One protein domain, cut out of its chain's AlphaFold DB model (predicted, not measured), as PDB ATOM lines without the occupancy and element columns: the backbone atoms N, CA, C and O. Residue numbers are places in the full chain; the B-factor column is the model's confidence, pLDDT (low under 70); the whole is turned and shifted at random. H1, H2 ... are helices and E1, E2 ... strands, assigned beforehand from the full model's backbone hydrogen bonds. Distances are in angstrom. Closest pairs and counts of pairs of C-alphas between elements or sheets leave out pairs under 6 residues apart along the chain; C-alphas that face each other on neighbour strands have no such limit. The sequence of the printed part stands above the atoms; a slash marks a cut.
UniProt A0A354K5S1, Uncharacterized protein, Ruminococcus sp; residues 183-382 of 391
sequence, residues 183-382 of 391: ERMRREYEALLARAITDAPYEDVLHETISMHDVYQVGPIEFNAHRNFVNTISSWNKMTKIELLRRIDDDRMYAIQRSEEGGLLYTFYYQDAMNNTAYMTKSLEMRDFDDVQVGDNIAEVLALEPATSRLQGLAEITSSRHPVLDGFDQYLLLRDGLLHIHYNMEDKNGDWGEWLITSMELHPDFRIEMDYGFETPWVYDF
ATOM      1  N   GLU A 183     -32.053   4.292 -17.700       90.00
ATOM      2  CA  GLU A 183     -31.930   3.345 -18.810       90.00
ATOM      3  C   GLU A 183     -32.285   3.987 -20.149       90.00
ATOM      4  O   GLU A 183     -31.625   3.715 -21.155       90.00
ATOM      5  N   ARG A 184     -33.313   4.841 -20.175       88.25
ATOM      6  CA  ARG A 184     -33.696   5.591 -21.372       88.25
ATOM      7  C   ARG A 184     -32.596   6.572 -21.772       88.25
ATOM      8  O   ARG A 184     -32.169   6.541 -22.923       88.25
ATOM      9  N   MET A 185     -32.095   7.374 -20.833       85.75
ATOM     10  CA  MET A 185     -31.034   8.352 -21.098       85.75
ATOM     11  C   MET A 185     -29.730   7.685 -21.543       85.75
ATOM     12  O   MET A 185     -29.104   8.142 -22.499       85.75
ATOM     13  N   ARG A 186     -29.360   6.555 -20.928       89.75
ATOM     14  CA  ARG A 186     -28.203   5.759 -21.350       89.75
ATOM     15  C   ARG A 186     -28.369   5.213 -22.768       89.75
ATOM     16  O   ARG A 186     -27.432   5.286 -23.555       89.75
ATOM     17  N   ARG A 187     -29.553   4.702 -23.129       91.88
ATOM     18  CA  ARG A 187     -29.821   4.232 -24.501       91.88
ATOM     19  C   ARG A 187     -29.792   5.367 -25.521       91.88
ATOM     20  O   ARG A 187     -29.271   5.167 -26.611       91.88
ATOM     21  N   GLU A 188     -30.339   6.537 -25.186       90.81
ATOM     22  CA  GLU A 188     -30.264   7.732 -26.040       90.81
ATOM     23  C   GLU A 188     -28.808   8.143 -26.283       90.81
ATOM     24  O   GLU A 188     -28.422   8.395 -27.425       90.81
ATOM     25  N   TYR A 189     -27.997   8.142 -25.224       92.69
ATOM     26  CA  TYR A 189     -26.568   8.421 -25.289       92.69
ATOM     27  C   TYR A 189     -25.823   7.413 -26.176       92.69
ATOM     28  O   TYR A 189     -25.173   7.800 -27.143       92.69
ATOM     29  N   GLU A 190     -25.972   6.112 -25.913       94.81
ATOM     30  CA  GLU A 190     -25.332   5.042 -26.691       94.81
ATOM     31  C   GLU A 190     -25.748   5.081 -28.172       94.81
ATOM     32  O   GLU A 190     -24.904   4.946 -29.060       94.81
ATOM     33  N   ALA A 191     -27.033   5.319 -28.456       94.62
ATOM     34  CA  ALA A 191     -27.539   5.443 -29.821       94.62
ATOM     35  C   ALA A 191     -26.973   6.676 -30.543       94.62
ATOM     36  O   ALA A 191     -26.671   6.606 -31.736       94.62
ATOM     37  N   LEU A 192     -26.812   7.796 -29.834       95.06
ATOM     38  CA  LEU A 192     -26.167   8.989 -30.368       95.06
ATOM     39  C   LEU A 192     -24.695   8.726 -30.695       95.06
ATOM     40  O   LEU A 192     -24.266   9.028 -31.808       95.06
ATOM     41  N   LEU A 193     -23.939   8.127 -29.773       95.12
ATOM     42  CA  LEU A 193     -22.537   7.793 -30.019       95.12
ATOM     43  C   LEU A 193     -22.388   6.865 -31.230       95.12
ATOM     44  O   LEU A 193     -21.546   7.109 -32.089       95.12
ATOM     45  N   ALA A 194     -23.236   5.839 -31.334       95.75
ATOM     46  CA  ALA A 194     -23.182   4.877 -32.431       95.75
ATOM     47  C   ALA A 194     -23.463   5.501 -33.810       95.75
ATOM     48  O   ALA A 194     -22.932   5.016 -34.807       95.75
ATOM     49  N   ARG A 195     -24.299   6.549 -33.884       95.88
ATOM     50  CA  ARG A 195     -24.672   7.186 -35.161       95.88
ATOM     51  C   ARG A 195     -23.810   8.389 -35.540       95.88
ATOM     52  O   ARG A 195     -23.647   8.638 -36.726       95.88
ATOM     53  N   ALA A 196     -23.345   9.165 -34.560       93.50
ATOM     54  CA  ALA A 196     -22.712  10.462 -34.805       93.50
ATOM     55  C   ALA A 196     -21.182  10.396 -34.774       93.50
ATOM     56  O   ALA A 196     -20.534  11.268 -35.346       93.50
ATOM     57  N   ILE A 197     -20.585   9.379 -34.137       95.00
ATOM     58  CA  ILE A 197     -19.130   9.197 -34.192       95.00
ATOM     59  C   ILE A 197     -18.743   8.731 -35.594       95.00
ATOM     60  O   ILE A 197     -19.127   7.649 -36.034       95.00
ATOM     61  N   THR A 198     -17.953   9.542 -36.286       95.62
ATOM     62  CA  THR A 198     -17.474   9.256 -37.641       95.62
ATOM     63  C   THR A 198     -16.127   9.927 -37.880       95.62
ATOM     64  O   THR A 198     -15.774  10.868 -37.170       95.62
ATOM     65  N   ASP A 199     -15.390   9.466 -38.893       95.38
ATOM     66  CA  ASP A 199     -14.157  10.085 -39.404       95.38
ATOM     67  C   ASP A 199     -14.370  10.807 -40.746       95.38
ATOM     68  O   ASP A 199     -13.438  11.386 -41.293       95.38
ATOM     69  N   ALA A 200     -15.591  10.786 -41.293       96.81
ATOM     70  CA  ALA A 200     -15.900  11.465 -42.550       96.81
ATOM     71  C   ALA A 200     -15.726  12.994 -42.425       96.81
ATOM     72  O   ALA A 200     -15.980  13.524 -41.336       96.81
ATOM     73  N   PRO A 201     -15.332  13.709 -43.497       96.50
ATOM     74  CA  PRO A 201     -15.274  15.173 -43.509       96.50
ATOM     75  C   PRO A 201     -16.597  15.793 -43.048       96.50
ATOM     76  O   PRO A 201     -17.670  15.268 -43.357       96.50
ATOM     77  N   TYR A 202     -16.542  16.894 -42.296       96.31
ATOM     78  CA  TYR A 202     -17.760  17.482 -41.728       96.31
ATOM     79  C   TYR A 202     -18.717  17.980 -42.817       96.31
ATOM     80  O   TYR A 202     -19.930  17.977 -42.628       96.31
ATOM     81  N   GLU A 203     -18.197  18.368 -43.978       95.69
ATOM     82  CA  GLU A 203     -18.974  18.815 -45.129       95.69
ATOM     83  C   GLU A 203     -19.882  17.721 -45.691       95.69
ATOM     84  O   GLU A 203     -20.952  18.033 -46.216       95.69
ATOM     85  N   ASP A 204     -19.479  16.458 -45.546       97.25
ATOM     86  CA  ASP A 204     -20.228  15.299 -46.031       97.25
ATOM     87  C   ASP A 204     -21.299  14.832 -45.030       97.25
ATOM     88  O   ASP A 204     -22.197  14.079 -45.405       97.25
ATOM     89  N   VAL A 205     -21.204  15.263 -43.767       97.44
ATOM     90  CA  VAL A 205     -22.045  14.786 -42.653       97.44
ATOM     91  C   VAL A 205     -23.019  15.852 -42.157       97.44
ATOM     92  O   VAL A 205     -24.151  15.525 -41.817       97.44
ATOM     93  N   LEU A 206     -22.591  17.114 -42.080       97.06
ATOM     94  CA  LEU A 206     -23.402  18.197 -41.524       97.06
ATOM     95  C   LEU A 206     -24.416  18.691 -42.556       97.06
ATOM     96  O   LEU A 206     -24.053  19.325 -43.554       97.06
ATOM     97  N   HIS A 207     -25.691  18.442 -42.284       95.81
ATOM     98  CA  HIS A 207     -26.813  18.807 -43.145       95.81
ATOM     99  C   HIS A 207     -27.741  19.830 -42.490       95.81
ATOM    100  O   HIS A 207     -28.360  20.634 -43.190       95.81
ATOM    101  N   GLU A 208     -27.820  19.820 -41.165       95.56
ATOM    102  CA  GLU A 208     -28.614  20.752 -40.380       95.56
ATOM    103  C   GLU A 208     -27.779  21.975 -39.975       95.56
ATOM    104  O   GLU A 208     -26.547  21.939 -39.875       95.56
ATOM    105  N   THR A 209     -28.472  23.085 -39.738       95.94
ATOM    106  CA  THR A 209     -27.882  24.312 -39.201       95.94
ATOM    107  C   THR A 209     -28.515  24.668 -37.869       95.94
ATOM    108  O   THR A 209     -29.703  24.426 -37.654       95.94
ATOM    109  N   ILE A 210     -27.731  25.293 -36.996       94.19
ATOM    110  CA  ILE A 210     -28.193  25.834 -35.719       94.19
ATOM    111  C   ILE A 210     -28.079  27.360 -35.702       94.19
ATOM    112  O   ILE A 210     -27.139  27.933 -36.247       94.19
ATOM    113  N   SER A 211     -29.036  28.017 -35.055       91.81
ATOM    114  CA  SER A 211     -28.992  29.457 -34.790       91.81
ATOM    115  C   SER A 211     -28.066  29.716 -33.604       91.81
ATOM    116  O   SER A 211     -28.348  29.273 -32.487       91.81
ATOM    117  N   MET A 212     -26.973  30.450 -33.814       88.50
ATOM    118  CA  MET A 212     -26.100  30.856 -32.708       88.50
ATOM    119  C   MET A 212     -26.824  31.791 -31.748       88.50
ATOM    120  O   MET A 212     -26.557  31.771 -30.549       88.50
ATOM    121  N   HIS A 213     -27.782  32.576 -32.243       84.88
ATOM    122  CA  HIS A 213     -28.660  33.345 -31.370       84.88
ATOM    123  C   HIS A 213     -29.417  32.451 -30.379       84.88
ATOM    124  O   HIS A 213     -29.446  32.766 -29.192       84.88
ATOM    125  N   ASP A 214     -29.981  31.335 -30.847       85.69
ATOM    126  CA  ASP A 214     -30.721  30.404 -29.989       85.69
ATOM    127  C   ASP A 214     -29.763  29.706 -29.021       85.69
ATOM    128  O   ASP A 214     -30.036  29.676 -27.824       85.69
ATOM    129  N   VAL A 215     -28.605  29.245 -29.513       86.00
ATOM    130  CA  VAL A 215     -27.530  28.648 -28.702       86.00
ATOM    131  C   VAL A 215     -27.138  29.557 -27.541       86.00
ATOM    132  O   VAL A 215     -27.071  29.091 -26.412       86.00
ATOM    133  N   TYR A 216     -26.934  30.854 -27.773       78.50
ATOM    134  CA  TYR A 216     -26.527  31.786 -26.717       78.50
ATOM    135  C   TYR A 216     -27.658  32.199 -25.764       78.50
ATOM    136  O   TYR A 216     -27.384  32.718 -24.685       78.50
ATOM    137  N   GLN A 217     -28.929  31.984 -26.115       74.69
ATOM    138  CA  GLN A 217     -30.036  32.246 -25.187       74.69
ATOM    139  C   GLN A 217     -30.178  31.172 -24.104       74.69
ATOM    140  O   GLN A 217     -30.737  31.442 -23.040       74.69
ATOM    141  N   VAL A 218     -29.737  29.952 -24.402       72.38
ATOM    142  CA  VAL A 218     -30.063  28.745 -23.622       72.38
ATOM    143  C   VAL A 218     -28.810  28.005 -23.169       72.38
ATOM    144  O   VAL A 218     -28.811  27.333 -22.140       72.38
ATOM    145  N   GLY A 219     -27.739  28.129 -23.945       65.12
ATOM    146  CA  GLY A 219     -26.411  27.669 -23.616       65.12
ATOM    147  C   GLY A 219     -25.709  28.664 -22.694       65.12
ATOM    148  O   GLY A 219     -26.113  29.824 -22.579       65.12
ATOM    149  N   PRO A 220     -24.656  28.217 -22.002       58.59
ATOM    150  CA  PRO A 220     -23.836  29.106 -21.202       58.59
ATOM    151  C   PRO A 220     -23.242  30.206 -22.094       58.59
ATOM    152  O   PRO A 220     -22.506  29.934 -23.037       58.59
ATOM    153  N   ILE A 221     -23.618  31.447 -21.778       52.78
ATOM    154  CA  ILE A 221     -23.160  32.699 -22.401       52.78
ATOM    155  C   ILE A 221     -21.651  32.889 -22.223       52.78
ATOM    156  O   ILE A 221     -20.954  33.357 -23.116       52.78
ATOM    157  N   GLU A 222     -21.173  32.480 -21.056       52.56
ATOM    158  CA  GLU A 222     -19.791  32.510 -20.619       52.56
ATOM    159  C   GLU A 222     -19.505  31.167 -19.959       52.56
ATOM    160  O   GLU A 222     -20.359  30.589 -19.270       52.56
ATOM    161  N   PHE A 223     -18.297  30.664 -20.177       51.97
ATOM    162  CA  PHE A 223     -17.850  29.453 -19.527       51.97
ATOM    163  C   PHE A 223     -17.826  29.663 -18.002       51.97
ATOM    164  O   PHE A 223     -17.060  30.463 -17.473       51.97
ATOM    165  N   ASN A 224     -18.682  28.939 -17.278       52.72
ATOM    166  CA  ASN A 224     -18.654  28.895 -15.824       52.72
ATOM    167  C   ASN A 224     -18.557  27.435 -15.404       52.72
ATOM    168  O   ASN A 224     -19.550  26.701 -15.458       52.72
ATOM    169  N   ALA A 225     -17.370  27.027 -14.951       46.84
ATOM    170  CA  ALA A 225     -17.118  25.673 -14.475       46.84
ATOM    171  C   ALA A 225     -18.149  25.214 -13.434       46.84
ATOM    172  O   ALA A 225     -18.488  24.045 -13.406       46.84
ATOM    173  N   HIS A 226     -18.736  26.105 -12.628       48.34
ATOM    174  CA  HIS A 226     -19.767  25.721 -11.659       48.34
ATOM    175  C   HIS A 226     -21.153  25.464 -12.270       48.34
ATOM    176  O   HIS A 226     -21.984  24.835 -11.618       48.34
ATOM    177  N   ARG A 227     -21.433  25.964 -13.480       51.06
ATOM    178  CA  ARG A 227     -22.745  25.840 -14.147       51.06
ATOM    179  C   ARG A 227     -22.762  24.834 -15.299       51.06
ATOM    180  O   ARG A 227     -23.842  24.385 -15.671       51.06
ATOM    181  N   ASN A 228     -21.605  24.456 -15.840       52.41
ATOM    182  CA  ASN A 228     -21.539  23.684 -17.085       52.41
ATOM    183  C   ASN A 228     -21.763  22.168 -16.938       52.41
ATOM    184  O   ASN A 228     -22.076  21.522 -17.932       52.41
ATOM    185  N   PHE A 229     -21.777  21.608 -15.721       54.91
ATOM    186  CA  PHE A 229     -22.132  20.185 -15.515       54.91
ATOM    187  C   PHE A 229     -23.607  19.846 -15.733       54.91
ATOM    188  O   PHE A 229     -23.975  18.680 -15.628       54.91
ATOM    189  N   VAL A 230     -24.474  20.826 -15.998       64.31
ATOM    190  CA  VAL A 230     -25.902  20.542 -16.211       64.31
ATOM    191  C   VAL A 230     -26.165  20.051 -17.639       64.31
ATOM    192  O   VAL A 230     -27.103  19.290 -17.872       64.31
ATOM    193  N   ASN A 231     -25.326  20.437 -18.605       80.44
ATOM    194  CA  ASN A 231     -25.524  20.060 -19.999       80.44
ATOM    195  C   ASN A 231     -24.739  18.793 -20.330       80.44
ATOM    196  O   ASN A 231     -23.512  18.791 -20.336       80.44
ATOM    197  N   THR A 232     -25.462  17.722 -20.642       88.19
ATOM    198  CA  THR A 232     -24.883  16.478 -21.152       88.19
ATOM    199  C   THR A 232     -24.903  16.476 -22.677       88.19
ATOM    200  O   THR A 232     -25.670  17.217 -23.298       88.19
ATOM    201  N   ILE A 233     -24.128  15.593 -23.311       91.69
ATOM    202  CA  ILE A 233     -24.213  15.351 -24.761       91.69
ATOM    203  C   ILE A 233     -25.674  15.078 -25.169       91.69
ATOM    204  O   ILE A 233     -26.157  15.611 -26.169       91.69
ATOM    205  N   SER A 234     -26.408  14.286 -24.383       91.06
ATOM    206  CA  SER A 234     -27.801  13.933 -24.673       91.06
ATOM    207  C   SER A 234     -28.754  15.128 -24.584       91.06
ATOM    208  O   SER A 234     -29.607  15.277 -25.463       91.06
ATOM    209  N   SER A 235     -28.628  15.994 -23.569       88.19
ATOM    210  CA  SER A 235     -29.463  17.203 -23.478       88.19
ATOM    211  C   SER A 235     -29.104  18.214 -24.568       88.19
ATOM    212  O   SER A 235     -29.999  18.761 -25.215       88.19
ATOM    213  N   TRP A 236     -27.813  18.373 -24.868       90.31
ATOM    214  CA  TRP A 236     -27.351  19.222 -25.964       90.31
ATOM    215  C   TRP A 236     -27.854  18.743 -27.324       90.31
ATOM    216  O   TRP A 236     -28.299  19.540 -28.148       90.31
ATOM    217  N   ASN A 237     -27.860  17.428 -27.554       93.25
ATOM    218  CA  ASN A 237     -28.366  16.835 -28.785       93.25
ATOM    219  C   ASN A 237     -29.867  17.082 -28.997       93.25
ATOM    220  O   ASN A 237     -30.295  17.229 -30.138       93.25
ATOM    221  N   LYS A 238     -30.673  17.164 -27.932       89.75
ATOM    222  CA  LYS A 238     -32.104  17.505 -28.055       89.75
ATOM    223  C   LYS A 238     -32.307  18.923 -28.592       89.75
ATOM    224  O   LYS A 238     -33.274  19.173 -29.304       89.75
ATOM    225  N   MET A 239     -31.377  19.822 -28.282       86.06
ATOM    226  CA  MET A 239     -31.411  21.221 -28.694       86.06
ATOM    227  C   MET A 239     -30.792  21.443 -30.076       86.06
ATOM    228  O   MET A 239     -31.389  22.108 -30.918       86.06
ATOM    229  N   THR A 240     -29.607  20.882 -30.314       90.25
ATOM    230  CA  THR A 240     -28.790  21.191 -31.500       90.25
ATOM    231  C   THR A 240     -28.825  20.118 -32.579       90.25
ATOM    232  O   THR A 240     -28.363  20.380 -33.681       90.25
ATOM    233  N   LYS A 241     -29.379  18.931 -32.284       92.50
ATOM    234  CA  LYS A 241     -29.374  17.748 -33.159       92.50
ATOM    235  C   LYS A 241     -27.967  17.418 -33.661       92.50
ATOM    236  O   LYS A 241     -27.639  17.614 -34.822       92.50
ATOM    237  N   ILE A 242     -27.135  16.872 -32.784       96.31
ATOM    238  CA  ILE A 242     -25.762  16.497 -33.123       96.31
ATOM    239  C   ILE A 242     -25.773  15.452 -34.254       96.31
ATOM    240  O   ILE A 242     -26.355  14.364 -34.121       96.31
ATOM    241  N   GLU A 243     -25.126  15.803 -35.366       97.69
ATOM    242  CA  GLU A 243     -24.912  14.937 -36.534       97.69
ATOM    243  C   GLU A 243     -23.502  14.343 -36.554       97.69
ATOM    244  O   GLU A 243     -23.331  13.203 -36.977       97.69
ATOM    245  N   LEU A 244     -22.512  15.080 -36.040       98.06
ATOM    246  CA  LEU A 244     -21.111  14.679 -36.045       98.06
ATOM    247  C   LEU A 244     -20.486  14.824 -34.656       98.06
ATOM    248  O   LEU A 244     -20.523  15.891 -34.045       98.06
ATOM    249  N   LEU A 245     -19.870  13.735 -34.203       97.88
ATOM    250  CA  LEU A 245     -18.994  13.657 -33.044       97.88
ATOM    251  C   LEU A 245     -17.624  13.137 -33.475       97.88
ATOM    252  O   LEU A 245     -17.502  12.196 -34.261       97.88
ATOM    253  N   ARG A 246     -16.584  13.709 -32.884       97.56
ATOM    254  CA  ARG A 246     -15.206  13.241 -32.982       97.56
ATOM    255  C   ARG A 246     -14.770  12.751 -31.619       97.56
ATOM    256  O   ARG A 246     -14.967  13.430 -30.614       97.56
ATOM    257  N   ARG A 247     -14.170  11.566 -31.587       95.50
ATOM    258  CA  ARG A 247     -13.510  11.050 -30.389       95.50
ATOM    259  C   ARG A 247     -12.044  11.469 -30.421       95.50
ATOM    260  O   ARG A 247     -11.371  11.223 -31.423       95.50
ATOM    261  N   ILE A 248     -11.582  12.093 -29.341       92.50
ATOM    262  CA  ILE A 248     -10.166  12.401 -29.113       92.50
ATOM    263  C   ILE A 248      -9.527  11.213 -28.387       92.50
ATOM    264  O   ILE A 248      -8.518  10.682 -28.841       92.50
ATOM    265  N   ASP A 249     -10.152  10.764 -27.297       93.69
ATOM    266  CA  ASP A 249      -9.785   9.565 -26.540       93.69
ATOM    267  C   ASP A 249     -11.007   8.987 -25.799       93.69
ATOM    268  O   ASP A 249     -12.149   9.275 -26.162       93.69
ATOM    269  N   ASP A 250     -10.781   8.124 -24.808       91.31
ATOM    270  CA  ASP A 250     -11.843   7.440 -24.067       91.31
ATOM    271  C   ASP A 250     -12.739   8.389 -23.262       91.31
ATOM    272  O   ASP A 250     -13.925   8.100 -23.099       91.31
ATOM    273  N   ASP A 251     -12.200   9.523 -22.813       92.12
ATOM    274  CA  ASP A 251     -12.915  10.494 -21.989       92.12
ATOM    275  C   ASP A 251     -13.242  11.778 -22.754       92.12
ATOM    276  O   ASP A 251     -13.979  12.608 -22.242       92.12
ATOM    277  N   ARG A 252     -12.705  12.008 -23.956       93.56
ATOM    278  CA  ARG A 252     -12.822  13.316 -24.616       93.56
ATOM    279  C   ARG A 252     -13.397  13.230 -26.010       93.56
ATOM    280  O   ARG A 252     -12.966  12.442 -26.858       93.56
ATOM    281  N   MET A 253     -14.367  14.102 -26.252       96.12
ATOM    282  CA  MET A 253     -15.099  14.180 -27.508       96.12
ATOM    283  C   MET A 253     -15.375  15.634 -27.865       96.12
ATOM    284  O   MET A 253     -15.427  16.493 -26.987       96.12
ATOM    285  N   TYR A 254     -15.643  15.905 -29.135       97.38
ATOM    286  CA  TYR A 254     -16.265  17.162 -29.532       97.38
ATOM    287  C   TYR A 254     -17.310  16.949 -30.621       97.38
ATOM    288  O   TYR A 254     -17.181  16.058 -31.461       97.38
ATOM    289  N   ALA A 255     -18.363  17.758 -30.584       97.50
ATOM    290  CA  ALA A 255     -19.327  17.891 -31.664       97.50
ATOM    291  C   ALA A 255     -18.942  19.061 -32.565       97.50
ATOM    292  O   ALA A 255     -18.395  20.054 -32.082       97.50
ATOM    293  N   ILE A 256     -19.274  18.940 -33.848       97.81
ATOM    294  CA  ILE A 256     -19.226  20.044 -34.807       97.81
ATOM    295  C   ILE A 256     -20.653  20.294 -35.281       97.81
ATOM    296  O   ILE A 256     -21.364  19.351 -35.638       97.81
ATOM    297  N   GLN A 257     -21.075  21.552 -35.304       96.88
ATOM    298  CA  GLN A 257     -22.365  21.962 -35.839       96.88
ATOM    299  C   GLN A 257     -22.197  23.160 -36.772       96.88
ATOM    300  O   GLN A 257     -21.438  24.086 -36.488       96.88
ATOM    301  N   ARG A 258     -22.936  23.173 -37.885       96.75
ATOM    302  CA  ARG A 258     -22.961  24.312 -38.807       96.75
ATOM    303  C   ARG A 258     -23.896  25.389 -38.264       96.75
ATOM    304  O   ARG A 258     -25.015  25.083 -37.865       96.75
ATOM    305  N   SER A 259     -23.471  26.645 -38.291       94.88
ATOM    306  CA  SER A 259     -24.320  27.770 -37.884       94.88
ATOM    307  C   SER A 259     -25.089  28.368 -39.071       94.88
ATOM    308  O   SER A 259     -24.572  28.436 -40.189       94.88
ATOM    309  N   GLU A 260     -26.323  28.825 -38.831       94.94
ATOM    310  CA  GLU A 260     -27.126  29.606 -39.788       94.94
ATOM    311  C   GLU A 260     -26.444  30.930 -40.165       94.94
ATOM    312  O   GLU A 260     -26.562  31.414 -41.290       94.94
ATOM    313  N   GLU A 261     -25.702  31.506 -39.222       91.25
ATOM    314  CA  GLU A 261     -24.895  32.712 -39.372       91.25
ATOM    315  C   GLU A 261     -23.580  32.481 -40.135       91.25
ATOM    316  O   GLU A 261     -22.849  33.435 -40.405       91.25
ATOM    317  N   GLY A 262     -23.297  31.235 -40.517       92.62
ATOM    318  CA  GLY A 262     -22.039  30.813 -41.121       92.62
ATOM    319  C   GLY A 262     -21.045  30.308 -40.080       92.62
ATOM    320  O   GLY A 262     -21.184  30.554 -38.888       92.62
ATOM    321  N   GLY A 263     -20.028  29.574 -40.522       94.56
ATOM    322  CA  GLY A 263     -19.049  28.988 -39.611       94.56
ATOM    323  C   GLY A 263     -19.493  27.703 -38.919       94.56
ATOM    324  O   GLY A 263     -20.512  27.094 -39.264       94.56
ATOM    325  N   LEU A 264     -18.681  27.299 -37.946       96.31
ATOM    326  CA  LEU A 264     -18.791  26.052 -37.200       96.31
ATOM    327  C   LEU A 264     -18.738  26.328 -35.696       96.31
ATOM    328  O   LEU A 264     -17.834  27.014 -35.212       96.31
ATOM    329  N   LEU A 265     -19.712  25.782 -34.971       95.31
ATOM    330  CA  LEU A 265     -19.679  25.650 -33.521       95.31
ATOM    331  C   LEU A 265     -19.014  24.322 -33.172       95.31
ATOM    332  O   LEU A 265     -19.409  23.273 -33.679       95.31
ATOM    333  N   TYR A 266     -18.056  24.380 -32.261       96.19
ATOM    334  CA  TYR A 266     -17.458  23.230 -31.607       96.19
ATOM    335  C   TYR A 266     -17.989  23.163 -30.187       96.19
ATOM    336  O   TYR A 266     -17.971  24.162 -29.467       96.19
ATOM    337  N   THR A 267     -18.455  21.986 -29.783       94.50
ATOM    338  CA  THR A 267     -18.853  21.716 -28.397       94.50
ATOM    339  C   THR A 267     -17.992  20.584 -27.863       94.50
ATOM    340  O   THR A 267     -18.063  19.474 -28.379       94.50
ATOM    341  N   PHE A 268     -17.172  20.859 -26.858       94.12
ATOM    342  CA  PHE A 268     -16.232  19.913 -26.264       94.12
ATOM    343  C   PHE A 268     -16.859  19.231 -25.057       94.12
ATOM    344  O   PHE A 268     -17.528  19.879 -24.253       94.12
ATOM    345  N   TYR A 269     -16.593  17.941 -24.901       92.56
ATOM    346  CA  TYR A 269     -17.126  17.115 -23.829       92.56
ATOM    347  C   TYR A 269     -16.006  16.372 -23.113       92.56
ATOM    348  O   TYR A 269     -15.076  15.865 -23.747       92.56
ATOM    349  N   TYR A 270     -16.134  16.293 -21.792       90.06
ATOM    350  CA  TYR A 270     -15.392  15.350 -20.970       90.06
ATOM    351  C   TYR A 270     -16.393  14.335 -20.424       90.06
ATOM    352  O   TYR A 270     -17.324  14.694 -19.705       90.06
ATOM    353  N   GLN A 271     -16.212  13.079 -20.809       88.88
ATOM    354  CA  GLN A 271     -17.166  11.994 -20.660       88.88
ATOM    355  C   GLN A 271     -18.481  12.363 -21.352       88.88
ATOM    356  O   GLN A 271     -18.514  12.497 -22.575       88.88
ATOM    357  N   ASP A 272     -19.553  12.558 -20.590       88.19
ATOM    358  CA  ASP A 272     -20.852  12.990 -21.101       88.19
ATOM    359  C   ASP A 272     -21.137  14.479 -20.860       88.19
ATOM    360  O   ASP A 272     -22.107  15.002 -21.414       88.19
ATOM    361  N   ALA A 273     -20.311  15.165 -20.067       88.19
ATOM    362  CA  ALA A 273     -20.548  16.530 -19.633       88.19
ATOM    363  C   ALA A 273     -19.964  17.528 -20.632       88.19
ATOM    364  O   ALA A 273     -18.805  17.429 -21.046       88.19
ATOM    365  N   MET A 274     -20.774  18.516 -21.004       87.81
ATOM    366  CA  MET A 274     -20.330  19.632 -21.824       87.81
ATOM    367  C   MET A 274     -19.291  20.431 -21.053       87.81
ATOM    368  O   MET A 274     -19.557  20.977 -19.984       87.81
ATOM    369  N   ASN A 275     -18.097  20.475 -21.624       84.38
ATOM    370  CA  ASN A 275     -16.965  21.164 -21.058       84.38
ATOM    371  C   ASN A 275     -16.910  22.590 -21.618       84.38
ATOM    372  O   ASN A 275     -17.235  23.525 -20.906       84.38
ATOM    373  N   ASN A 276     -16.648  22.774 -22.914       86.75
ATOM    374  CA  ASN A 276     -16.505  24.108 -23.516       86.75
ATOM    375  C   ASN A 276     -17.180  24.232 -24.871       86.75
ATOM    376  O   ASN A 276     -17.589  23.241 -25.475       86.75
ATOM    377  N   THR A 277     -17.219  25.461 -25.377       90.12
ATOM    378  CA  THR A 277     -17.580  25.758 -26.757       90.12
ATOM    379  C   THR A 277     -16.567  26.700 -27.399       90.12
ATOM    380  O   THR A 277     -15.918  27.496 -26.723       90.12
ATOM    381  N   ALA A 278     -16.439  26.609 -28.718       92.62
ATOM    382  CA  ALA A 278     -15.742  27.591 -29.540       92.62
ATOM    383  C   ALA A 278     -16.529  27.781 -30.836       92.62
ATOM    384  O   ALA A 278     -17.056  26.816 -31.380       92.62
ATOM    385  N   TYR A 279     -16.632  29.007 -31.337       93.25
ATOM    386  CA  TYR A 279     -17.370  29.303 -32.565       93.25
ATOM    387  C   TYR A 279     -16.513  30.152 -33.493       93.25
ATOM    388  O   TYR A 279     -15.964  31.171 -33.076       93.25
ATOM    389  N   MET A 280     -16.394  29.710 -34.743       93.62
ATOM    390  CA  MET A 280     -15.516  30.323 -35.735       93.62
ATOM    391  C   MET A 280     -16.155  30.342 -37.109       93.62
ATOM    392  O   MET A 280     -16.795  29.371 -37.514       93.62
ATOM    393  N   THR A 281     -15.925  31.413 -37.864       95.06
ATOM    394  CA  THR A 281     -16.460  31.549 -39.224       95.06
ATOM    395  C   THR A 281     -15.467  31.179 -40.315       95.06
ATOM    396  O   THR A 281     -15.893  30.873 -41.429       95.06
ATOM    397  N   LYS A 282     -14.170  31.145 -40.003       95.12
ATOM    398  CA  LYS A 282     -13.101  30.741 -40.926       95.12
ATOM    399  C   LYS A 282     -11.898  30.171 -40.177       95.12
ATOM    400  O   LYS A 282     -11.774  30.337 -38.968       95.12
ATOM    401  N   SER A 283     -10.995  29.521 -40.903       96.75
ATOM    402  CA  SER A 283      -9.700  29.124 -40.353       96.75
ATOM    403  C   SER A 283      -8.744  30.319 -40.274       96.75
ATOM    404  O   SER A 283      -8.604  31.065 -41.244       96.75
ATOM    405  N   LEU A 284      -8.101  30.482 -39.119       97.44
ATOM    406  CA  LEU A 284      -7.159  31.557 -38.803       97.44
ATOM    407  C   LEU A 284      -5.886  30.975 -38.177       97.44
ATOM    408  O   LEU A 284      -5.880  29.837 -37.702       97.44
ATOM    409  N   GLU A 285      -4.819  31.758 -38.152       98.19
ATOM    410  CA  GLU A 285      -3.574  31.484 -37.427       98.19
ATOM    411  C   GLU A 285      -3.104  32.747 -36.682       98.19
ATOM    412  O   GLU A 285      -3.583  33.844 -36.972       98.19
ATOM    413  N   MET A 286      -2.181  32.637 -35.720       98.00
ATOM    414  CA  MET A 286      -1.814  33.773 -34.855       98.00
ATOM    415  C   MET A 286      -1.314  34.983 -35.655       98.00
ATOM    416  O   MET A 286      -1.595  36.122 -35.291       98.00
ATOM    417  N   ARG A 287      -0.638  34.752 -36.787       98.25
ATOM    418  CA  ARG A 287      -0.134  35.834 -37.651       98.25
ATOM    419  C   ARG A 287      -1.242  36.725 -38.225       98.25
ATOM    420  O   ARG A 287      -0.976  37.857 -38.610       98.25
ATOM    421  N   ASP A 288      -2.475  36.219 -38.323       98.44
ATOM    422  CA  ASP A 288      -3.614  37.017 -38.790       98.44
ATOM    423  C   ASP A 288      -3.965  38.134 -37.790       98.44
ATOM    424  O   ASP A 288      -4.665  39.078 -38.147       98.44
ATOM    425  N   PHE A 289      -3.444  38.044 -36.560       98.25
ATOM    426  CA  PHE A 289      -3.609  38.997 -35.464       98.25
ATOM    427  C   PHE A 289      -2.342  39.829 -35.194       98.25
ATOM    428  O   PHE A 289      -2.288  40.513 -34.177       98.25
ATOM    429  N   ASP A 290      -1.330  39.814 -36.074       97.81
ATOM    430  CA  ASP A 290      -0.059  40.544 -35.872       97.81
ATOM    431  C   ASP A 290      -0.253  42.061 -35.658       97.81
ATOM    432  O   ASP A 290       0.548  42.702 -34.972       97.81
ATOM    433  N   ASP A 291      -1.317  42.629 -36.237       97.94
ATOM    434  CA  ASP A 291      -1.667  44.050 -36.133       97.94
ATOM    435  C   ASP A 291      -2.656  44.358 -34.987       97.94
ATOM    436  O   ASP A 291      -2.986  45.522 -34.773       97.94
ATOM    437  N   VAL A 292      -3.122  43.340 -34.251       98.06
ATOM    438  CA  VAL A 292      -4.058  43.477 -33.123       98.06
ATOM    439  C   VAL A 292      -3.290  43.402 -31.806       98.06
ATOM    440  O   VAL A 292      -2.489  42.496 -31.585       98.06
ATOM    441  N   GLN A 293      -3.545  44.328 -30.887       97.56
ATOM    442  CA  GLN A 293      -2.877  44.367 -29.584       97.56
ATOM    443  C   GLN A 293      -3.827  44.742 -28.441       97.56
ATOM    444  O   GLN A 293      -4.908  45.298 -28.623       97.56
ATOM    445  N   VAL A 294      -3.388  44.461 -27.212       97.88
ATOM    446  CA  VAL A 294      -4.077  44.918 -25.999       97.88
ATOM    447  C   VAL A 294      -4.223  46.443 -26.023       97.88
ATOM    448  O   VAL A 294      -3.253  47.170 -26.241       97.88
ATOM    449  N   GLY A 295      -5.437  46.916 -25.751       96.38
ATOM    450  CA  GLY A 295      -5.844  48.315 -25.828       96.38
ATOM    451  C   GLY A 295      -6.576  48.682 -27.120       96.38
ATOM    452  O   GLY A 295      -7.226  49.728 -27.141       96.38
ATOM    453  N   ASP A 296      -6.518  47.847 -28.160       97.38
ATOM    454  CA  ASP A 296      -7.280  48.078 -29.388       97.38
ATOM    455  C   ASP A 296      -8.783  47.852 -29.174       97.38
ATOM    456  O   ASP A 296      -9.227  47.177 -28.240       97.38
ATOM    457  N   ASN A 297      -9.578  48.428 -30.076       96.19
ATOM    458  CA  ASN A 297     -11.024  48.262 -30.109       96.19
ATOM    459  C   ASN A 297     -11.400  46.875 -30.660       96.19
ATOM    460  O   ASN A 297     -10.785  46.383 -31.607       96.19
ATOM    461  N   ILE A 298     -12.475  46.279 -30.131       95.56
ATOM    462  CA  ILE A 298     -13.034  45.001 -30.605       95.56
ATOM    463  C   ILE A 298     -13.296  44.952 -32.123       95.56
ATOM    464  O   ILE A 298     -13.293  43.875 -32.718       95.56
ATOM    465  N   ALA A 299     -13.510  46.103 -32.768       96.00
ATOM    466  CA  ALA A 299     -13.703  46.235 -34.208       96.00
ATOM    467  C   ALA A 299     -12.562  45.619 -35.033       96.00
ATOM    468  O   ALA A 299     -12.830  45.066 -36.101       96.00
ATOM    469  N   GLU A 300     -11.325  45.661 -34.529       97.56
ATOM    470  CA  GLU A 300     -10.171  45.046 -35.193       97.56
ATOM    471  C   GLU A 300     -10.312  43.516 -35.224       97.56
ATOM    472  O   GLU A 300     -10.148  42.888 -36.270       97.56
ATOM    473  N   VAL A 301     -10.749  42.911 -34.113       96.81
ATOM    474  CA  VAL A 301     -11.029  41.468 -34.061       96.81
ATOM    475  C   VAL A 301     -12.266  41.116 -34.879       96.81
ATOM    476  O   VAL A 301     -12.242  40.124 -35.591       96.81
ATOM    477  N   LEU A 302     -13.328  41.925 -34.859       95.50
ATOM    478  CA  LEU A 302     -14.543  41.696 -35.658       95.50
ATOM    479  C   LEU A 302     -14.281  41.647 -37.167       95.50
ATOM    480  O   LEU A 302     -14.956  40.909 -37.889       95.50
ATOM    481  N   ALA A 303     -13.329  42.446 -37.652       96.00
ATOM    482  CA  ALA A 303     -12.914  42.423 -39.050       96.00
ATOM    483  C   ALA A 303     -12.225  41.097 -39.418       96.00
ATOM    484  O   ALA A 303     -12.342  40.625 -40.554       96.00
ATOM    485  N   LEU A 304     -11.536  40.489 -38.449       96.44
ATOM    486  CA  LEU A 304     -10.924  39.178 -38.586       96.44
ATOM    487  C   LEU A 304     -11.950  38.068 -38.367       96.44
ATOM    488  O   LEU A 304     -12.087  37.243 -39.248       96.44
ATOM    489  N   GLU A 305     -12.715  38.040 -37.286       95.06
ATOM    490  CA  GLU A 305     -13.643  36.963 -36.938       95.06
ATOM    491  C   GLU A 305     -15.049  37.522 -36.629       95.06
ATOM    492  O   GLU A 305     -15.340  37.935 -35.504       95.06
ATOM    493  N   PRO A 306     -15.965  37.525 -37.618       91.88
ATOM    494  CA  PRO A 306     -17.339  38.000 -37.443       91.88
ATOM    495  C   PRO A 306     -18.124  37.349 -36.293       91.88
ATOM    496  O   PRO A 306     -19.053  37.977 -35.768       91.88
ATOM    497  N   ALA A 307     -17.765  36.128 -35.868       89.19
ATOM    498  CA  ALA A 307     -18.362  35.462 -34.708       89.19
ATOM    499  C   ALA A 307     -18.277  36.301 -33.422       89.19
ATOM    500  O   ALA A 307     -19.186  36.225 -32.589       89.19
ATOM    501  N   THR A 308     -17.254  37.155 -33.285       90.50
ATOM    502  CA  THR A 308     -17.063  38.050 -32.132       90.50
ATOM    503  C   THR A 308     -18.289  38.932 -31.865       90.50
ATOM    504  O   THR A 308     -18.625  39.200 -30.713       90.50
ATOM    505  N   SER A 309     -19.038  39.313 -32.907       88.06
ATOM    506  CA  SER A 309     -20.219  40.188 -32.781       88.06
ATOM    507  C   SER A 309     -21.330  39.574 -31.931       88.06
ATOM    508  O   SER A 309     -22.114  40.290 -31.306       88.06
ATOM    509  N   ARG A 310     -21.409  38.240 -31.897       84.19
ATOM    510  CA  ARG A 310     -22.421  37.520 -31.122       84.19
ATOM    511  C   ARG A 310     -22.107  37.550 -29.639       84.19
ATOM    512  O   ARG A 310     -23.009  37.828 -28.857       84.19
ATOM    513  N   LEU A 311     -20.842  37.337 -29.284       81.56
ATOM    514  CA  LEU A 311     -20.375  37.442 -27.905       81.56
ATOM    515  C   LEU A 311     -20.510  38.879 -27.399       81.56
ATOM    516  O   LEU A 311     -21.051  39.091 -26.320       81.56
ATOM    517  N   GLN A 312     -20.161  39.868 -28.228       84.50
ATOM    518  CA  GLN A 312     -20.362  41.277 -27.894       84.50
ATOM    519  C   GLN A 312     -21.841  41.604 -27.626       84.50
ATOM    520  O   GLN A 312     -22.173  42.151 -26.578       84.50
ATOM    521  N   GLY A 313     -22.751  41.258 -28.545       81.69
ATOM    522  CA  GLY A 313     -24.177  41.563 -28.369       81.69
ATOM    523  C   GLY A 313     -24.791  40.859 -27.154       81.69
ATOM    524  O   GLY A 313     -25.718  41.369 -26.528       81.69
ATOM    525  N   LEU A 314     -24.259  39.691 -26.800       75.38
ATOM    526  CA  LEU A 314     -24.649  38.949 -25.613       75.38
ATOM    527  C   LEU A 314     -24.158  39.626 -24.331       75.38
ATOM    528  O   LEU A 314     -24.962  39.826 -23.422       75.38
ATOM    529  N   ALA A 315     -22.894  40.051 -24.308       78.00
ATOM    530  CA  ALA A 315     -22.319  40.843 -23.228       78.00
ATOM    531  C   ALA A 315     -23.098  42.152 -23.022       78.00
ATOM    532  O   ALA A 315     -23.471  42.494 -21.908       78.00
ATOM    533  N   GLU A 316     -23.485  42.849 -24.091       77.44
ATOM    534  CA  GLU A 316     -24.306  44.063 -23.992       77.44
ATOM    535  C   GLU A 316     -25.679  43.797 -23.340       77.44
ATOM    536  O   GLU A 316     -26.153  44.580 -22.506       77.44
ATOM    537  N   ILE A 317     -26.319  42.666 -23.660       72.56
ATOM    538  CA  ILE A 317     -27.578  42.258 -23.021       72.56
ATOM    539  C   ILE A 317     -27.352  41.930 -21.543       72.56
ATOM    540  O   ILE A 317     -28.165  42.339 -20.705       72.56
ATOM    541  N   THR A 318     -26.292  41.200 -21.197       66.56
ATOM    542  CA  THR A 318     -26.030  40.793 -19.813       66.56
ATOM    543  C   THR A 318     -25.584  41.971 -18.951       66.56
ATOM    544  O   THR A 318     -26.183  42.169 -17.893       66.56
ATOM    545  N   SER A 319     -24.670  42.826 -19.415       64.38
ATOM    546  CA  SER A 319     -24.235  44.047 -18.722       64.38
ATOM    547  C   SER A 319     -25.403  45.014 -18.478       64.38
ATOM    548  O   SER A 319     -25.489  45.624 -17.412       64.38
ATOM    549  N   SER A 320     -26.382  45.089 -19.393       59.94
ATOM    550  CA  SER A 320     -27.599  45.899 -19.186       59.94
ATOM    551  C   SER A 320     -28.506  45.385 -18.055       59.94
ATOM    552  O   SER A 320     -29.271  46.153 -17.467       59.94
ATOM    553  N   ARG A 321     -28.436  44.084 -17.744       56.12
ATOM    554  CA  ARG A 321     -29.239  43.422 -16.702       56.12
ATOM    555  C   ARG A 321     -28.462  43.211 -15.404       56.12
ATOM    556  O   ARG A 321     -29.082  43.087 -14.348       56.12
ATOM    557  N   HIS A 322     -27.138  43.155 -15.481       51.31
ATOM    558  CA  HIS A 322     -26.251  42.840 -14.376       51.31
ATOM    559  C   HIS A 322     -24.938  43.637 -14.519       51.31
ATOM    560  O   HIS A 322     -24.022  43.184 -15.201       51.31
ATOM    561  N   PRO A 323     -24.807  44.803 -13.857       52.53
ATOM    562  CA  PRO A 323     -23.675  45.731 -14.014       52.53
ATOM    563  C   PRO A 323     -22.367  45.240 -13.357       52.53
ATOM    564  O   PRO A 323     -21.589  46.038 -12.859       52.53
ATOM    565  N   VAL A 324     -22.174  43.922 -13.257       50.62
ATOM    566  CA  VAL A 324     -20.990  43.277 -12.655       50.62
ATOM    567  C   VAL A 324     -20.191  42.499 -13.708       50.62
ATOM    568  O   VAL A 324     -19.076  42.070 -13.434       50.62
ATOM    569  N   LEU A 325     -20.750  42.296 -14.905       56.56
ATOM    570  CA  LEU A 325     -20.015  41.721 -16.028       56.56
ATOM    571  C   LEU A 325     -19.367  42.878 -16.789       56.56
ATOM    572  O   LEU A 325     -19.954  43.433 -17.720       56.56
ATOM    573  N   ASP A 326     -18.191  43.282 -16.302       70.56
ATOM    574  CA  ASP A 326     -17.364  44.350 -16.883       70.56
ATOM    575  C   ASP A 326     -16.596  43.886 -18.134       70.56
ATOM    576  O   ASP A 326     -15.940  44.700 -18.789       70.56
ATOM    577  N   GLY A 327     -16.719  42.603 -18.486       83.94
ATOM    578  CA  GLY A 327     -16.003  41.976 -19.581       83.94
ATOM    579  C   GLY A 327     -16.575  40.640 -20.021       83.94
ATOM    580  O   GLY A 327     -17.467  40.098 -19.371       83.94
ATOM    581  N   PHE A 328     -16.030  40.111 -21.113       87.06
ATOM    582  CA  PHE A 328     -16.287  38.747 -21.571       87.06
ATOM    583  C   PHE A 328     -15.041  38.142 -22.221       87.06
ATOM    584  O   PHE A 328     -14.159  38.854 -22.711       87.06
ATOM    585  N   ASP A 329     -14.995  36.813 -22.238       88.69
ATOM    586  CA  ASP A 329     -13.924  36.032 -22.848       88.69
ATOM    587  C   ASP A 329     -14.343  35.482 -24.212       88.69
ATOM    588  O   ASP A 329     -15.472  35.030 -24.411       88.69
ATOM    589  N   GLN A 330     -13.399  35.472 -25.147       91.50
ATOM    590  CA  GLN A 330     -13.513  34.785 -26.422       91.50
ATOM    591  C   GLN A 330     -12.361  33.800 -26.594       91.50
ATOM    592  O   GLN A 330     -11.195  34.144 -26.406       91.50
ATOM    593  N   TYR A 331     -12.705  32.593 -27.033       93.44
ATOM    594  CA  TYR A 331     -11.770  31.519 -27.343       93.44
ATOM    595  C   TYR A 331     -11.824  31.217 -28.844       93.44
ATOM    596  O   TYR A 331     -12.878  30.847 -29.367       93.44
ATOM    597  N   LEU A 332     -10.699  31.393 -29.540       95.44
ATOM    598  CA  LEU A 332     -10.565  31.172 -30.982       95.44
ATOM    599  C   LEU A 332      -9.627  29.991 -31.259       95.44
ATOM    600  O   LEU A 332      -8.472  30.008 -30.835       95.44
ATOM    601  N   LEU A 333     -10.103  28.981 -31.997       96.56
ATOM    602  CA  LEU A 333      -9.275  27.849 -32.432       96.56
ATOM    603  C   LEU A 333      -8.437  28.259 -33.643       96.56
ATOM    604  O   LEU A 333      -8.893  28.231 -34.782       96.56
ATOM    605  N   LEU A 334      -7.188  28.629 -33.423       97.81
ATOM    606  CA  LEU A 334      -6.255  28.917 -34.506       97.81
ATOM    607  C   LEU A 334      -5.601  27.621 -34.999       97.81
ATOM    608  O   LEU A 334      -5.618  26.602 -34.314       97.81
ATOM    609  N   ARG A 335      -5.011  27.610 -36.196       97.75
ATOM    610  CA  ARG A 335      -4.261  26.435 -36.692       97.75
ATOM    611  C   ARG A 335      -3.003  26.133 -35.881       97.75
ATOM    612  O   ARG A 335      -2.485  25.022 -35.943       97.75
ATOM    613  N   ASP A 336      -2.500  27.129 -35.168       97.88
ATOM    614  CA  ASP A 336      -1.246  27.127 -34.421       97.88
ATOM    615  C   ASP A 336      -1.438  27.312 -32.905       97.88
ATOM    616  O   ASP A 336      -0.455  27.456 -32.177       97.88
ATOM    617  N   GLY A 337      -2.680  27.264 -32.416       97.81
ATOM    618  CA  GLY A 337      -2.990  27.267 -30.989       97.81
ATOM    619  C   GLY A 337      -4.415  27.715 -30.684       97.81
ATOM    620  O   GLY A 337      -5.247  27.892 -31.568       97.81
ATOM    621  N   LEU A 338      -4.698  27.926 -29.407       97.69
ATOM    622  CA  LEU A 338      -5.931  28.535 -28.927       97.69
ATOM    623  C   LEU A 338      -5.633  29.973 -28.507       97.69
ATOM    624  O   LEU A 338      -4.836  30.194 -27.597       97.69
ATOM    625  N   LEU A 339      -6.265  30.944 -29.160       97.75
ATOM    626  CA  LEU A 339      -6.154  32.350 -28.783       97.75
ATOM    627  C   LEU A 339      -7.293  32.709 -27.830       97.75
ATOM    628  O   LEU A 339      -8.469  32.618 -28.189       97.75
ATOM    629  N   HIS A 340      -6.932  33.114 -26.619       95.75
ATOM    630  CA  HIS A 340      -7.844  33.651 -25.619       95.75
ATOM    631  C   HIS A 340      -7.770  35.176 -25.640       95.75
ATOM    632  O   HIS A 340      -6.698  35.758 -25.479       95.75
ATOM    633  N   ILE A 341      -8.913  35.824 -25.855       95.75
ATOM    634  CA  ILE A 341      -9.046  37.279 -25.840       95.75
ATOM    635  C   ILE A 341     -10.052  37.659 -24.760       95.75
ATOM    636  O   ILE A 341     -11.184  37.175 -24.770       95.75
ATOM    637  N   HIS A 342      -9.648  38.541 -23.853       94.44
ATOM    638  CA  HIS A 342     -10.535  39.140 -22.863       94.44
ATOM    639  C   HIS A 342     -10.848  40.579 -23.270       94.44
ATOM    640  O   HIS A 342      -9.939  41.341 -23.619       94.44
ATOM    641  N   TYR A 343     -12.124  40.952 -23.205       93.00
ATOM    642  CA  TYR A 343     -12.596  42.295 -23.521       93.00
ATOM    643  C   TYR A 343     -13.210  42.932 -22.291       93.00
ATOM    644  O   TYR A 343     -13.981  42.274 -21.606       93.00
ATOM    645  N   ASN A 344     -12.958  44.224 -22.076       91.56
ATOM    646  CA  ASN A 344     -13.724  45.031 -21.127       91.56
ATOM    647  C   ASN A 344     -14.302  46.258 -21.816       91.56
ATOM    648  O   ASN A 344     -13.718  46.798 -22.759       91.56
ATOM    649  N   MET A 345     -15.435  46.729 -21.308       88.19
ATOM    650  CA  MET A 345     -15.998  47.994 -21.754       88.19
ATOM    651  C   MET A 345     -15.282  49.154 -21.053       88.19
ATOM    652  O   MET A 345     -15.146  49.176 -19.831       88.19
ATOM    653  N   GLU A 346     -14.798  50.123 -21.824       85.44
ATOM    654  CA  GLU A 346     -14.125  51.300 -21.279       85.44
ATOM    655  C   GLU A 346     -15.118  52.174 -20.488       85.44
ATOM    656  O   GLU A 346     -16.124  52.625 -21.038       85.44
ATOM    657  N   ASP A 347     -14.836  52.463 -19.213       80.69
ATOM    658  CA  ASP A 347     -15.605  53.443 -18.430       80.69
ATOM    659  C   ASP A 347     -15.117  54.865 -18.743       80.69
ATOM    660  O   ASP A 347     -14.032  55.289 -18.325       80.69
ATOM    661  N   LYS A 348     -15.935  55.634 -19.469       78.62
ATOM    662  CA  LYS A 348     -15.674  57.044 -19.774       78.62
ATOM    663  C   LYS A 348     -16.503  57.950 -18.869       78.62
ATOM    664  O   LYS A 348     -17.434  58.616 -19.312       78.62
ATOM    665  N   ASN A 349     -16.091  58.070 -17.607       73.81
ATOM    666  CA  ASN A 349     -16.705  58.957 -16.606       73.81
ATOM    667  C   ASN A 349     -18.190  58.645 -16.321       73.81
ATOM    668  O   ASN A 349     -18.988  59.567 -16.135       73.81
ATOM    669  N   GLY A 350     -18.556  57.366 -16.263       69.75
ATOM    670  CA  GLY A 350     -19.927  56.916 -16.018       69.75
ATOM    671  C   GLY A 350     -20.776  56.750 -17.280       69.75
ATOM    672  O   GLY A 350     -21.938  56.361 -17.160       69.75
ATOM    673  N   ASP A 351     -20.206  57.009 -18.461       74.00
ATOM    674  CA  ASP A 351     -20.773  56.605 -19.745       74.00
ATOM    675  C   ASP A 351     -20.054  55.350 -20.253       74.00
ATOM    676  O   ASP A 351     -18.824  55.251 -20.209       74.00
ATOM    677  N   TRP A 352     -20.836  54.399 -20.763       74.00
ATOM    678  CA  TRP A 352     -20.322  53.198 -21.412       74.00
ATOM    679  C   TRP A 352     -19.570  53.582 -22.692       74.00
ATOM    680  O   TRP A 352     -20.144  54.187 -23.602       74.00
ATOM    681  N   GLY A 353     -18.271  53.288 -22.720       83.25
ATOM    682  CA  GLY A 353     -17.376  53.554 -23.837       83.25
ATOM    683  C   GLY A 353     -17.375  52.431 -24.869       83.25
ATOM    684  O   GLY A 353     -18.403  51.841 -25.187       83.25
ATOM    685  N   GLU A 354     -16.205  52.170 -25.439       89.81
ATOM    686  CA  GLU A 354     -16.020  51.123 -26.442       89.81
ATOM    687  C   GLU A 354     -15.522  49.832 -25.778       89.81
ATOM    688  O   GLU A 354     -14.913  49.873 -24.708       89.81
ATOM    689  N   TRP A 355     -15.766  48.684 -26.411       92.12
ATOM    690  CA  TRP A 355     -15.160  47.418 -26.003       92.12
ATOM    691  C   TRP A 355     -13.694  47.390 -26.431       92.12
ATOM    692  O   TRP A 355     -13.391  47.512 -27.621       92.12
ATOM    693  N   LEU A 356     -12.802  47.215 -25.460       94.88
ATOM    694  CA  LEU A 356     -11.359  47.170 -25.662       94.88
ATOM    695  C   LEU A 356     -10.808  45.794 -25.305       94.88
ATOM    696  O   LEU A 356     -11.263  45.163 -24.349       94.88
ATOM    697  N   ILE A 357      -9.784  45.368 -26.037       96.94
ATOM    698  CA  ILE A 357      -8.995  44.182 -25.702       96.94
ATOM    699  C   ILE A 357      -8.189  44.488 -24.443       96.94
ATOM    700  O   ILE A 357      -7.371  45.408 -24.430       96.94
ATOM    701  N   THR A 358      -8.382  43.715 -23.382       96.00
ATOM    702  CA  THR A 358      -7.660  43.883 -22.112       96.00
ATOM    703  C   THR A 358      -6.676  42.758 -21.831       96.00
ATOM    704  O   THR A 358      -5.703  42.979 -21.111       96.00
ATOM    705  N   SER A 359      -6.874  41.589 -22.443       96.81
ATOM    706  CA  SER A 359      -5.896  40.502 -22.481       96.81
ATOM    707  C   SER A 359      -5.950  39.783 -23.823       96.81
ATOM    708  O   SER A 359      -7.016  39.682 -24.429       96.81
ATOM    709  N   MET A 360      -4.801  39.278 -24.270       97.81
ATOM    710  CA  MET A 360      -4.680  38.434 -25.453       97.81
ATOM    711  C   MET A 360      -3.536  37.438 -25.237       97.81
ATOM    712  O   MET A 360      -2.378  37.844 -25.130       97.81
ATOM    713  N   GLU A 361      -3.858  36.148 -25.145       97.38
ATOM    714  CA  GLU A 361      -2.912  35.074 -24.822       97.38
ATOM    715  C   GLU A 361      -3.054  33.897 -25.795       97.38
ATOM    716  O   GLU A 361      -4.157  33.430 -26.074       97.38
ATOM    717  N   LEU A 362      -1.923  33.415 -26.319       98.00
ATOM    718  CA  LEU A 362      -1.872  32.230 -27.172       98.00
ATOM    719  C   LEU A 362      -1.466  31.002 -26.352       98.00
ATOM    720  O   LEU A 362      -0.369  30.960 -25.794       98.00
ATOM    721  N   HIS A 363      -2.302  29.968 -26.397       97.81
ATOM    722  CA  HIS A 363      -2.043  28.646 -25.840       97.81
ATOM    723  C   HIS A 363      -1.699  27.665 -26.976       97.81
ATOM    724  O   HIS A 363      -2.602  27.139 -27.636       97.81
ATOM    725  N   PRO A 364      -0.407  27.413 -27.265       97.75
ATOM    726  CA  PRO A 364       0.016  26.641 -28.440       97.75
ATOM    727  C   PRO A 364      -0.330  25.147 -28.363       97.75
ATOM    728  O   PRO A 364      -0.276  24.443 -29.367       97.75
ATOM    729  N   ASP A 365      -0.664  24.642 -27.178       97.25
ATOM    730  CA  ASP A 365      -1.089  23.264 -26.933       97.25
ATOM    731  C   ASP A 365      -2.615  23.110 -26.873       97.25
ATOM    732  O   ASP A 365      -3.102  22.033 -26.532       97.25
ATOM    733  N   PHE A 366      -3.357  24.169 -27.222       96.88
ATOM    734  CA  PHE A 366      -4.820  24.211 -27.224       96.88
ATOM    735  C   PHE A 366      -5.447  23.995 -25.842       96.88
ATOM    736  O   PHE A 366      -6.606  23.575 -25.748       96.88
ATOM    737  N   ARG A 367      -4.696  24.262 -24.766       94.94
ATOM    738  CA  ARG A 367      -5.146  24.001 -23.400       94.94
ATOM    739  C   ARG A 367      -5.132  25.239 -22.526       94.94
ATOM    740  O   ARG A 367      -4.196  26.029 -22.553       94.94
ATOM    741  N   ILE A 368      -6.166  25.351 -21.699       91.69
ATOM    742  CA  ILE A 368      -6.259  26.370 -20.653       91.69
ATOM    743  C   ILE A 368      -6.432  25.672 -19.319       91.69
ATOM    744  O   ILE A 368      -7.317  24.831 -19.154       91.69
ATOM    745  N   GLU A 369      -5.582  26.038 -18.369       90.00
ATOM    746  CA  GLU A 369      -5.706  25.614 -16.983       90.00
ATOM    747  C   GLU A 369      -6.382  26.724 -16.183       90.00
ATOM    748  O   GLU A 369      -5.886  27.848 -16.114       90.00
ATOM    749  N   MET A 370      -7.516  26.412 -15.562       82.88
ATOM    750  CA  MET A 370      -8.196  27.327 -14.654       82.88
ATOM    751  C   MET A 370      -8.096  26.825 -13.219       82.88
ATOM    752  O   MET A 370      -8.556  25.731 -12.876       82.88
ATOM    753  N   ASP A 371      -7.510  27.659 -12.365       82.31
ATOM    754  CA  ASP A 371      -7.460  27.432 -10.929       82.31
ATOM    755  C   ASP A 371      -8.638  28.136 -10.243       82.31
ATOM    756  O   ASP A 371      -8.682  29.359 -10.113       82.31
ATOM    757  N   TYR A 372      -9.604  27.340  -9.788       75.06
ATOM    758  CA  TYR A 372     -10.749  27.805  -8.999       75.06
ATOM    759  C   TYR A 372     -10.523  27.665  -7.482       75.06
ATOM    760  O   TYR A 372     -11.474  27.709  -6.700       75.06
ATOM    761  N   GLY A 373      -9.277  27.458  -7.044       77.88
ATOM    762  CA  GLY A 373      -8.928  27.180  -5.651       77.88
ATOM    763  C   GLY A 373      -9.247  25.747  -5.213       77.88
ATOM    764  O   GLY A 373      -9.389  25.491  -4.014       77.88
ATOM    765  N   PHE A 374      -9.395  24.822  -6.167       73.44
ATOM    766  CA  PHE A 374      -9.512  23.384  -5.907       73.44
ATOM    767  C   PHE A 374      -8.129  22.717  -5.872       73.44
ATOM    768  O   PHE A 374      -7.146  23.282  -6.334       73.44
ATOM    769  N   GLU A 375      -8.045  21.495  -5.333       75.81
ATOM    770  CA  GLU A 375      -6.771  20.754  -5.246       75.81
ATOM    771  C   GLU A 375      -6.166  20.422  -6.622       75.81
ATOM    772  O   GLU A 375      -4.947  20.283  -6.727       75.81
ATOM    773  N   THR A 376      -6.996  20.332  -7.667       78.81
ATOM    774  CA  THR A 376      -6.567  20.069  -9.046       78.81
ATOM    775  C   THR A 376      -7.120  21.157  -9.971       78.81
ATOM    776  O   THR A 376      -8.339  21.379  -9.950       78.81
ATOM    777  N   PRO A 377      -6.274  21.826 -10.779       82.06
ATOM    778  CA  PRO A 377      -6.740  22.790 -11.763       82.06
ATOM    779  C   PRO A 377      -7.595  22.096 -12.822       82.06
ATOM    780  O   PRO A 377      -7.410  20.920 -13.147       82.06
ATOM    781  N   TRP A 378      -8.550  22.844 -13.353       82.56
ATOM    782  CA  TRP A 378      -9.410  22.376 -14.423       82.56
ATOM    783  C   TRP A 378      -8.705  22.602 -15.747       82.56
ATOM    784  O   TRP A 378      -8.341  23.733 -16.054       82.56
ATOM    785  N   VAL A 379      -8.507  21.532 -16.517       87.19
ATOM    786  CA  VAL A 379      -7.865  21.613 -17.831       87.19
ATOM    787  C   VAL A 379      -8.932  21.542 -18.911       87.19
ATOM    788  O   VAL A 379      -9.657  20.552 -19.036       87.19
ATOM    789  N   TYR A 380      -8.994  22.592 -19.712       88.00
ATOM    790  CA  TYR A 380      -9.840  22.683 -20.885       88.00
ATOM    791  C   TYR A 380      -9.007  22.406 -22.116       88.00
ATOM    792  O   TYR A 380      -8.087  23.157 -22.408       88.00
ATOM    793  N   ASP A 381      -9.318  21.317 -22.813       92.44
ATOM    794  CA  ASP A 381      -8.644  20.952 -24.053       92.44
ATOM    795  C   ASP A 381      -9.568  21.242 -25.236       92.44
ATOM    796  O   ASP A 381     -10.674  20.700 -25.325       92.44
ATOM    797  N   PHE A 382      -9.094  22.116 -26.115       95.12
ATOM    798  CA  PHE A 382      -9.785  22.599 -27.300       95.12
ATOM    799  C   PHE A 382      -9.250  21.960 -28.593       95.12
ATOM    800  O   PHE A 382      -9.549  22.424 -29.693       95.12
TER     801      PHE A 382
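AT A GLANCE: This is residues 183 to 382 of the 391 residues of an uncharacterized protein of Ruminococcus sp (UniProt A0A354K5S1). Two lobes sit side by side along the longest axis: one is the sheet E1 E2 E3 E4 with H4 over it and H1 at its E1 edge, the other the sheet E5 E6 E7 with H5, H6 and H7 packed on it. The lobes meet where edge strand E4 comes beside edge strand E5, the small hairpin E8 E9 lies by this join, and the long hairpin E6 E7 reaches to the end of the model opposite H1. The printed part has 200 residues, with seven named helices and nine named strands in the order H1 H2 H3 H4 E1 E2 E3 E4 H5 H6 H7 E5 E6 E7 E8 E9. The sheets run E1 E2 E3 E4, E5 E6 E7 and E8 E9, each antiparallel, and the class is mixed, helices and strands. The whole is compact, with a radius of gyration of the C-alphas of 17.5 A, and elongated, spanning 57 by 33 by 33 A.

IN THESE COORDINATES: The largest sheet holds E1, residues 244 to 247, E2, residues 252 to 259 and 22.7 A long, E3, residues 264 to 270 and 19.7 A, and E4, residues 273 to 280 and 21.8 A, which begins with C-alpha 273 at (-20.548, 16.530, -19.633). Before it come H1, residues 183 to 196 and 19.8 A long, with C-alpha 183 at (-31.930, 3.345, -18.810), then H2, residues 202 to 205, H3, residues 212 to 218, and H4, residues 233 to 240. After it come H5, residues 286 to 289, H6, residues 298 to 304, and H7, residues 308 to 321 and 20.4 A. The second sheet holds E5, residues 327 to 334 and 22.1 A, E6, residues 337 to 348 and 34.3 A, and E7, residues 351 to 363 and 34.2 A. E8, residues 367 to 370, and E9, residues 378 to 381, come last, with C-alpha 381 at (-8.644, 20.952, -24.053).

HOW THE PARTS SIT: E1 E2 E3 E4 form a meander, each strand the antiparallel neighbour of the one before, in a strongly twisted sheet; N 246 and O 254 are 2.8 A apart, N 255 and O 267 2.8 A, and N 266 and O 278 2.8 A, each within hydrogen-bond range. H4 is on this sheet over E3 at a height of 8.8 A, along the strands at 14 degrees on the local plane. H1 is on it too and touches H4, the closest C-alphas being those of Tyr 189 and Ser 234, 5.7 A apart, at a steep tilt of 67 degrees. With H1 and H4 on one face, this sheet makes two layers; H2 and H3 only graze it. The closest C-alphas of E4 and E5 are those of Ala 278 and Tyr 331, 6.0 A apart. E5 E6 E7 form a second meander, also strongly twisted, with N 330 and O 341 2.8 A apart and N 340 and O 361 2.8 A. H6 and H7 on one face give two layers here as well. H7 runs along the strands, at 18 degrees to E5 on the local plane and at a height of 9.2 A. H5 is over E6. In the hairpin E8 and E9, N 370 and O 378 are 2.8 A apart. Every O i to N i+4 pair is within hydrogen-bond range in H1, H3 and H7, but 3 of 4 in H4 and 2 of 3 in H6; H2 and H5 are too short for such a pair.

THE WHOLE: The C-alphas of Glu 183 and Asn 349 are the two farthest apart, 57.7 A. The printed part has no cut. The link from H3 to H4, 14 residues, is long. The mean pLDDT of the printed part is 87.7; it is under 70 in residues 219 to 230, 318 to 325 and 350.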